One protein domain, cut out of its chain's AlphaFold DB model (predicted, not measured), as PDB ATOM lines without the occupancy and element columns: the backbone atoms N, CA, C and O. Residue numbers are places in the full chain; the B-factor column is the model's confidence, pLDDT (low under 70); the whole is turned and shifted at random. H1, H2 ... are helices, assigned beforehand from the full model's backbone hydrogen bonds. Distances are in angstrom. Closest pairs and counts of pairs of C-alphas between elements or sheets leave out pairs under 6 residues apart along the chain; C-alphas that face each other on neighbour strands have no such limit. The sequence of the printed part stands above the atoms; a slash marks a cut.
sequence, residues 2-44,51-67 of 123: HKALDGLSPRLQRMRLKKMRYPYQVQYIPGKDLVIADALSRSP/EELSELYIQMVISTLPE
ATOM      1  N   HIS A   2     -22.355 -48.216 -46.456       69.50
ATOM      2  CA  HIS A   2     -23.210 -47.282 -47.203       69.50
ATOM      3  C   HIS A   2     -24.662 -47.432 -46.738       69.50
ATOM      4  O   HIS A   2     -25.387 -48.288 -47.224       69.50
ATOM      5  N   LYS A   3     -25.067 -46.616 -45.759       82.94
ATOM      6  CA  LYS A   3     -26.486 -46.434 -45.412       82.94
ATOM      7  C   LYS A   3     -27.130 -45.446 -46.391       82.94
ATOM      8  O   LYS A   3     -26.430 -44.559 -46.894       82.94
ATOM      9  N   ALA A   4     -28.426 -45.579 -46.648       86.38
ATOM     10  CA  ALA A   4     -29.207 -44.555 -47.345       86.38
ATOM     11  C   ALA A   4     -29.348 -43.289 -46.469       86.38
ATOM     12  O   ALA A   4     -29.010 -43.324 -45.283       86.38
ATOM     13  N   LEU A   5     -29.716 -42.146 -47.062       84.75
ATOM     14  CA  LEU A   5     -29.774 -40.861 -46.344       84.75
ATOM     15  C   LEU A   5     -30.844 -40.872 -45.247       84.75
ATOM     16  O   LEU A   5     -30.553 -40.521 -44.112       84.75
ATOM     17  N   ASP A   6     -32.035 -41.346 -45.577       84.19
ATOM     18  CA  ASP A   6     -33.159 -41.578 -44.666       84.19
ATOM     19  C   ASP A   6     -32.806 -42.490 -43.476       84.19
ATOM     20  O   ASP A   6     -33.240 -42.249 -42.355       84.19
ATOM     21  N   GLY A   7     -31.934 -43.480 -43.678       86.94
ATOM     22  CA  GLY A   7     -31.449 -44.384 -42.629       86.94
ATOM     23  C   GLY A   7     -30.368 -43.805 -41.700       86.94
ATOM     24  O   GLY A   7     -29.814 -44.536 -40.871       86.94
ATOM     25  N   LEU A   8     -29.993 -42.532 -41.850       88.38
ATOM     26  CA  LEU A   8     -29.035 -41.847 -40.976       88.38
ATOM     27  C   LEU A   8     -29.746 -41.007 -39.914       88.38
ATOM     28  O   LEU A   8     -30.811 -40.458 -40.158       88.38
ATOM     29  N   SER A   9     -29.104 -40.822 -38.754       87.06
ATOM     30  CA  SER A   9     -29.581 -39.836 -37.774       87.06
ATOM     31  C   SER A   9     -29.656 -38.431 -38.402       87.06
ATOM     32  O   SER A   9     -28.782 -38.106 -39.215       87.06
ATOM     33  N   PRO A  10     -30.581 -37.562 -37.961       82.38
ATOM     34  CA  PRO A  10     -30.686 -36.159 -38.386       82.38
ATOM     35  C   PRO A  10     -29.337 -35.413 -38.472       82.38
ATOM     36  O   PRO A  10     -29.032 -34.708 -39.436       82.38
ATOM     37  N   ARG A  11     -28.455 -35.620 -37.484       82.06
ATOM     38  CA  ARG A  11     -27.106 -35.026 -37.454       82.06
ATOM     39  C   ARG A  11     -26.201 -35.547 -38.577       82.06
ATOM     40  O   ARG A  11     -25.511 -34.764 -39.227       82.06
ATOM     41  N   LEU A  12     -26.207 -36.856 -38.817       87.88
ATOM     42  CA  LEU A  12     -25.416 -37.479 -39.884       87.88
ATOM     43  C   LEU A  12     -25.981 -37.175 -41.277       87.88
ATOM     44  O   LEU A  12     -25.197 -37.015 -42.210       87.88
ATOM     45  N   GLN A  13     -27.303 -37.043 -41.413       86.88
ATOM     46  CA  GLN A  13     -27.949 -36.569 -42.640       86.88
ATOM     47  C   GLN A  13     -27.429 -35.184 -43.025       86.88
ATOM     48  O   GLN A  13     -26.906 -35.019 -44.125       86.88
ATOM     49  N   ARG A  14     -27.460 -34.221 -42.091       83.94
ATOM     50  CA  ARG A  14     -26.904 -32.872 -42.298       83.94
ATOM     51  C   ARG A  14     -25.449 -32.901 -42.731       83.94
ATOM     52  O   ARG A  14     -25.088 -32.290 -43.732       83.94
ATOM     53  N   MET A  15     -24.611 -33.613 -41.979       86.75
ATOM     54  CA  MET A  15     -23.185 -33.715 -42.286       86.75
ATOM     55  C   MET A  15     -22.965 -34.262 -43.699       86.75
ATOM     56  O   MET A  15     -22.147 -33.732 -44.449       86.75
ATOM     57  N   ARG A  16     -23.725 -35.294 -44.077       87.19
ATOM     58  CA  ARG A  16     -23.632 -35.914 -45.393       87.19
ATOM     59  C   ARG A  16     -24.078 -34.966 -46.499       87.19
ATOM     60  O   ARG A  16     -23.312 -34.807 -47.442       87.19
ATOM     61  N   LEU A  17     -25.231 -34.305 -46.351       86.75
ATOM     62  CA  LEU A  17     -25.743 -33.293 -47.286       86.75
ATOM     63  C   LEU A  17     -24.716 -32.168 -47.505       86.75
ATOM     64  O   LEU A  17     -24.347 -31.893 -48.644       86.75
ATOM     65  N   LYS A  18     -24.143 -31.604 -46.428       85.19
ATOM     66  CA  LYS A  18     -23.111 -30.547 -46.508       85.19
ATOM     67  C   LYS A  18     -21.855 -30.973 -47.281       85.19
ATOM     68  O   LYS A  18     -21.145 -30.133 -47.838       85.19
ATOM     69  N   LYS A  19     -21.543 -32.271 -47.306       86.94
ATOM     70  CA  LYS A  19     -20.352 -32.822 -47.970       86.94
ATOM     71  C   LYS A  19     -20.650 -33.475 -49.325       86.94
ATOM     72  O   LYS A  19     -19.708 -33.923 -49.967       86.94
ATOM     73  N   MET A  20     -21.901 -33.487 -49.803       87.38
ATOM     74  CA  MET A  20     -22.280 -34.127 -51.079       87.38
ATOM     75  C   MET A  20     -21.588 -33.536 -52.312       87.38
ATOM     76  O   MET A  20     -21.423 -34.237 -53.303       87.38
ATOM     77  N   ARG A  21     -21.154 -32.273 -52.249       89.50
ATOM     78  CA  ARG A  21     -20.428 -31.602 -53.341       89.50
ATOM     79  C   ARG A  21     -19.009 -32.135 -53.581       89.50
ATOM     80  O   ARG A  21     -18.391 -31.759 -54.570       89.50
ATOM     81  N   TYR A  22     -18.482 -32.975 -52.689       91.69
ATOM     82  CA  TYR A  22     -17.135 -33.529 -52.796       91.69
ATOM     83  C   TYR A  22     -17.179 -35.058 -52.873       91.69
ATOM     84  O   TYR A  22     -17.982 -35.678 -52.173       91.69
ATOM     85  N   PRO A  23     -16.297 -35.701 -53.655       90.81
ATOM     86  CA  PRO A  23     -16.050 -37.127 -53.504       90.81
ATOM     87  C   PRO A  23     -15.290 -37.365 -52.189       90.81
ATOM     88  O   PRO A  23     -14.207 -36.818 -51.988       90.81
ATOM     89  N   TYR A  24     -15.847 -38.161 -51.274       90.00
ATOM     90  CA  TYR A  24     -15.200 -38.486 -49.996       90.00
ATOM     91  C   TYR A  24     -15.483 -39.923 -49.549       90.00
ATOM     92  O   TYR A  24     -16.483 -40.533 -49.933       90.00
ATOM     93  N   GLN A  25     -14.617 -40.442 -48.677       90.38
ATOM     94  CA  GLN A  25     -14.794 -41.717 -47.986       90.38
ATOM     95  C   GLN A  25     -14.693 -41.494 -46.474       90.38
ATOM     96  O   GLN A  25     -13.804 -40.791 -46.004       90.38
ATOM     97  N   VAL A  26     -15.605 -42.095 -45.707       88.19
ATOM     98  CA  VAL A  26     -15.597 -42.014 -44.237       88.19
ATOM     99  C   VAL A  26     -14.812 -43.191 -43.669       88.19
ATOM    100  O   VAL A  26     -15.127 -44.343 -43.972       88.19
ATOM    101  N   GLN A  27     -13.825 -42.899 -42.826       91.38
ATOM    102  CA  GLN A  27     -13.013 -43.888 -42.117       91.38
ATOM    103  C   GLN A  27     -12.945 -43.515 -40.632       91.38
ATOM    104  O   GLN A  27     -12.975 -42.335 -40.283       91.38
ATOM    105  N   TYR A  28     -12.896 -44.520 -39.759       92.75
ATOM    106  CA  TYR A  28     -12.694 -44.305 -38.327       92.75
ATOM    107  C   TYR A  28     -11.208 -44.077 -38.043       92.75
ATOM    108  O   TYR A  28     -10.371 -44.834 -38.528       92.75
ATOM    109  N   ILE A  29     -10.906 -43.063 -37.232       92.25
ATOM    110  CA  ILE A  29      -9.553 -42.746 -36.775       92.25
ATOM    111  C   ILE A  29      -9.553 -42.820 -35.239       92.25
ATOM    112  O   ILE A  29     -10.387 -42.158 -34.613       92.25
ATOM    113  N   PRO A  30      -8.660 -43.612 -34.614       95.75
ATOM    114  CA  PRO A  30      -8.512 -43.640 -33.161       95.75
ATOM    115  C   PRO A  30      -8.133 -42.264 -32.600       95.75
ATOM    116  O   PRO A  30      -7.331 -41.549 -33.193       95.75
ATOM    117  N   GLY A  31      -8.638 -41.915 -31.414       93.19
ATOM    118  CA  GLY A  31      -8.420 -40.585 -30.820       93.19
ATOM    119  C   GLY A  31      -6.945 -40.204 -30.633       93.19
ATOM    120  O   GLY A  31      -6.589 -39.047 -30.829       93.19
ATOM    121  N   LYS A  32      -6.070 -41.182 -30.355       94.50
ATOM    122  CA  LYS A  32      -4.615 -40.973 -30.235       94.50
ATOM    123  C   LYS A  32      -3.958 -40.421 -31.509       94.50
ATOM    124  O   LYS A  32      -2.929 -39.767 -31.416       94.50
ATOM    125  N   ASP A  33      -4.561 -40.670 -32.671       95.38
ATOM    126  CA  ASP A  33      -4.050 -40.250 -33.977       95.38
ATOM    127  C   ASP A  33      -4.780 -38.981 -34.479       95.38
ATOM    128  O   ASP A  33      -4.437 -38.425 -35.519       95.38
ATOM    129  N   LEU A  34      -5.774 -38.482 -33.725       93.44
ATOM    130  CA  LEU A  34      -6.615 -37.326 -34.064       93.44
ATOM    131  C   LEU A  34      -6.098 -36.005 -33.455       93.44
ATOM    132  O   LEU A  34      -6.852 -35.046 -33.313       93.44
ATOM    133  N   VAL A  35      -4.811 -35.931 -33.099       94.31
ATOM    134  CA  VAL A  35      -4.232 -34.811 -32.326       94.31
ATOM    135  C   VAL A  35      -4.380 -33.465 -33.038       94.31
ATOM    136  O   VAL A  35      -4.748 -32.473 -32.418       94.31
ATOM    137  N   ILE A  36      -4.135 -33.420 -34.351       94.19
ATOM    138  CA  ILE A  36      -4.178 -32.167 -35.124       94.19
ATOM    139  C   ILE A  36      -5.612 -31.634 -35.211       94.19
ATOM    140  O   ILE A  36      -5.855 -30.453 -34.983       94.19
ATOM    141  N   ALA A  37      -6.565 -32.508 -35.538       90.81
ATOM    142  CA  ALA A  37      -7.965 -32.119 -35.642       90.81
ATOM    143  C   ALA A  37      -8.545 -31.728 -34.271       90.81
ATOM    144  O   ALA A  37      -9.284 -30.749 -34.203       90.81
ATOM    145  N   ASP A  38      -8.179 -32.433 -33.192       91.50
ATOM    146  CA  ASP A  38      -8.570 -32.070 -31.823       91.50
ATOM    147  C   ASP A  38      -8.013 -30.689 -31.437       91.50
ATOM    148  O   ASP A  38      -8.787 -29.826 -31.022       91.50
ATOM    149  N   ALA A  39      -6.726 -30.424 -31.688       93.50
ATOM    150  CA  ALA A  39      -6.105 -29.129 -31.403       93.50
ATOM    151  C   ALA A  39      -6.787 -27.972 -32.155       93.50
ATOM    152  O   ALA A  39      -7.188 -26.993 -31.531       93.50
ATOM    153  N   LEU A  40      -6.998 -28.113 -33.469       90.62
ATOM    154  CA  LEU A  40      -7.675 -27.090 -34.277       90.62
ATOM    155  C   LEU A  40      -9.133 -26.876 -33.851       90.62
ATOM    156  O   LEU A  40      -9.630 -25.755 -33.896       90.62
ATOM    157  N   SER A  41      -9.824 -27.934 -33.413       87.75
ATOM    158  CA  SER A  41     -11.215 -27.831 -32.953       87.75
ATOM    159  C   SER A  41     -11.364 -27.060 -31.638       87.75
ATOM    160  O   SER A  41     -12.432 -26.515 -31.369       87.75
ATOM    161  N   ARG A  42     -10.293 -26.991 -30.834       88.94
ATOM    162  CA  ARG A  42     -10.236 -26.261 -29.558       88.94
ATOM    163  C   ARG A  42      -9.765 -24.813 -29.708       88.94
ATOM    164  O   ARG A  42      -9.857 -24.064 -28.742       88.94
ATOM    165  N   SER A  43      -9.286 -24.412 -30.888       88.00
ATOM    166  CA  SER A  43      -8.817 -23.054 -31.189       88.00
ATOM    167  C   SER A  43      -9.629 -22.428 -32.335       88.00
ATOM    168  O   SER A  43      -9.106 -22.260 -33.443       88.00
ATOM    169  N   PRO A  44     -10.924 -22.128 -32.126       81.44
ATOM    170  CA  PRO A  44     -11.752 -21.526 -33.162       81.44
ATOM    171  C   PRO A  44     -11.228 -20.132 -33.531       81.44
ATOM    172  O   PRO A  44     -10.961 -19.301 -32.668       81.44
ATOM    173  N   GLU A  51     -24.564 -20.318 -42.673       60.28
ATOM    174  CA  GLU A  51     -25.958 -20.246 -42.192       60.28
ATOM    175  C   GLU A  51     -26.983 -20.881 -43.158       60.28
ATOM    176  O   GLU A  51     -27.873 -21.609 -42.712       60.28
ATOM    177  N   GLU A  52     -26.817 -20.740 -44.480       60.91
ATOM    178  CA  GLU A  52     -27.851 -21.101 -45.481       60.91
ATOM    179  C   GLU A  52     -28.312 -22.572 -45.436       60.91
ATOM    180  O   GLU A  52     -29.501 -22.878 -45.536       60.91
ATOM    181  N   LEU A  53     -27.387 -23.523 -45.260       63.16
ATOM    182  CA  LEU A  53     -27.738 -24.953 -45.205       63.16
ATOM    183  C   LEU A  53     -28.409 -25.353 -43.886       63.16
ATOM    184  O   LEU A  53     -28.937 -26.463 -43.776       63.16
ATOM    185  N   SER A  54     -28.351 -24.493 -42.871       67.19
ATOM    186  CA  SER A  54     -28.969 -24.739 -41.572       67.19
ATOM    187  C   SER A  54     -30.466 -24.425 -41.619       67.19
ATOM    188  O   SER A  54     -31.256 -25.241 -41.148       67.19
ATOM    189  N   GLU A  55     -30.865 -23.328 -42.266       69.81
ATOM    190  CA  GLU A  55     -32.265 -22.885 -42.350       69.81
ATOM    191  C   GLU A  55     -33.151 -23.837 -43.165       69.81
ATOM    192  O   GLU A  55     -34.181 -24.302 -42.672       69.81
ATOM    193  N   LEU A  56     -32.720 -24.213 -44.376       71.38
ATOM    194  CA  LEU A  56     -33.467 -25.145 -45.237       71.38
ATOM    195  C   LEU A  56     -33.664 -26.512 -44.571       71.38
ATOM    196  O   LEU A  56     -34.706 -27.154 -44.712       71.38
ATOM    197  N   TYR A  57     -32.665 -26.962 -43.811       74.00
ATOM    198  CA  TYR A  57     -32.764 -28.205 -43.061       74.00
ATOM    199  C   TYR A  57     -33.743 -28.094 -41.888       74.00
ATOM    200  O   TYR A  57     -34.510 -29.025 -41.660       74.00
ATOM    201  N   ILE A  58     -33.725 -26.980 -41.149       76.50
ATOM    202  CA  ILE A  58     -34.677 -26.737 -40.058       76.50
ATOM    203  C   ILE A  58     -36.111 -26.787 -40.599       76.50
ATOM    204  O   ILE A  58     -36.937 -27.504 -40.040       76.50
ATOM    205  N   GLN A  59     -36.382 -26.124 -41.726       76.06
ATOM    206  CA  GLN A  59     -37.695 -26.170 -42.377       76.06
ATOM    207  C   GLN A  59     -38.095 -27.594 -42.783       76.06
ATOM    208  O   GLN A  59     -39.212 -28.027 -42.502       76.06
ATOM    209  N   MET A  60     -37.174 -28.354 -43.382       79.69
ATOM    210  CA  MET A  60     -37.420 -29.754 -43.733       79.69
ATOM    211  C   MET A  60     -37.739 -30.606 -42.494       79.69
ATOM    212  O   MET A  60     -38.675 -31.402 -42.522       79.69
ATOM    213  N   VAL A  61     -37.008 -30.438 -41.389       78.44
ATOM    214  CA  VAL A  61     -37.290 -31.167 -40.142       78.44
ATOM    215  C   VAL A  61     -38.674 -30.817 -39.610       78.44
ATOM    216  O   VAL A  61     -39.431 -31.731 -39.309       78.44
ATOM    217  N   ILE A  62     -39.034 -29.532 -39.558       78.44
ATOM    218  CA  ILE A  62     -40.360 -29.102 -39.093       78.44
ATOM    219  C   ILE A  62     -41.457 -29.737 -39.958       78.44
ATOM    220  O   ILE A  62     -42.384 -30.329 -39.422       78.44
ATOM    221  N   SER A  63     -41.294 -29.724 -41.286       77.31
ATOM    222  CA  SER A  63     -42.262 -30.315 -42.225       77.31
ATOM    223  C   SER A  63     -42.398 -31.842 -42.150       77.31
ATOM    224  O   SER A  63     -43.364 -32.396 -42.665       77.31
ATOM    225  N   THR A  64     -41.423 -32.537 -41.555       77.31
ATOM    226  CA  THR A  64     -41.409 -34.009 -41.450       77.31
ATOM    227  C   THR A  64     -41.820 -34.511 -40.068       77.31
ATOM    228  O   THR A  64     -41.903 -35.725 -39.867       77.31
ATOM    229  N   LEU A  65     -42.096 -33.610 -39.119       80.56
ATOM    230  CA  LEU A  65     -42.655 -33.985 -37.826       80.56
ATOM    231  C   LEU A  65     -44.080 -34.531 -38.025       80.56
ATOM    232  O   LEU A  65     -44.889 -33.889 -38.691       80.56
ATOM    233  N   PRO A  66     -44.410 -35.706 -37.461       75.69
ATOM    234  CA  PRO A  66     -45.744 -36.286 -37.555       75.69
ATOM    235  C   PRO A  66     -46.689 -35.619 -36.542       75.69
ATOM    236  O   PRO A  66     -47.203 -36.281 -35.648       75.69
ATOM    237  N   GLU A  67     -46.875 -34.307 -36.649       81.62
ATOM    238  CA  GLU A  67     -47.708 -33.514 -35.745       81.62
ATOM    239  C   GLU A  67     -48.500 -32.475 -36.544       81.62
ATOM    240  O   GLU A  67     -48.049 -32.022 -37.597       81.62
TER     241      GLU A  67
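AT A GLANCE: This is residues 2 to 44 and 51 to 67 of the 123 residues of an uncharacterized protein of Araneus ventricosus (UniProt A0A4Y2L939). The longest helix, H3, is loosely paired with H1, and a long link leads from H1 away to H2, which is free of both. The 60 printed residues hold three named helices, H1, H2 and H3 along the chain, and no named strand: all helix. The whole is loose, with a radius of gyration of the C-alphas of 15.1 A and spans of 44 by 29 by 23 A.

IN THESE COORDINATES: H3, residues 52 to 64, is 19.1 A long and ends at C-alpha 64 (-41.409, -34.009, -41.450). H1, residues 10 to 19, is 14.5 A long and begins at C-alpha 10 (-30.686, -36.159, -38.386). H2 is residues 35 to 42.

HOW THE PARTS SIT: H3 and H1 are close but not clearly touching; their closest C-alphas, Leu 53 and Lys 18, are 7.4 A apart. They run opposite ways at a steep tilt of 38 degrees. H2 is apart from H1 and from H3. In H1 and H2 every O i to N i+4 pair is within hydrogen-bond range; in H3, 7 of 9.

THE WHOLE: Residues 27 to 44 and 62 to 67 stand free. The link H1 to H2 is long, 15 residues. Residues 45 to 50 are cut out, with C-alphas 44 and 51 16.9 A apart. Residues 2 and 51 to 55 have pLDDT under 70.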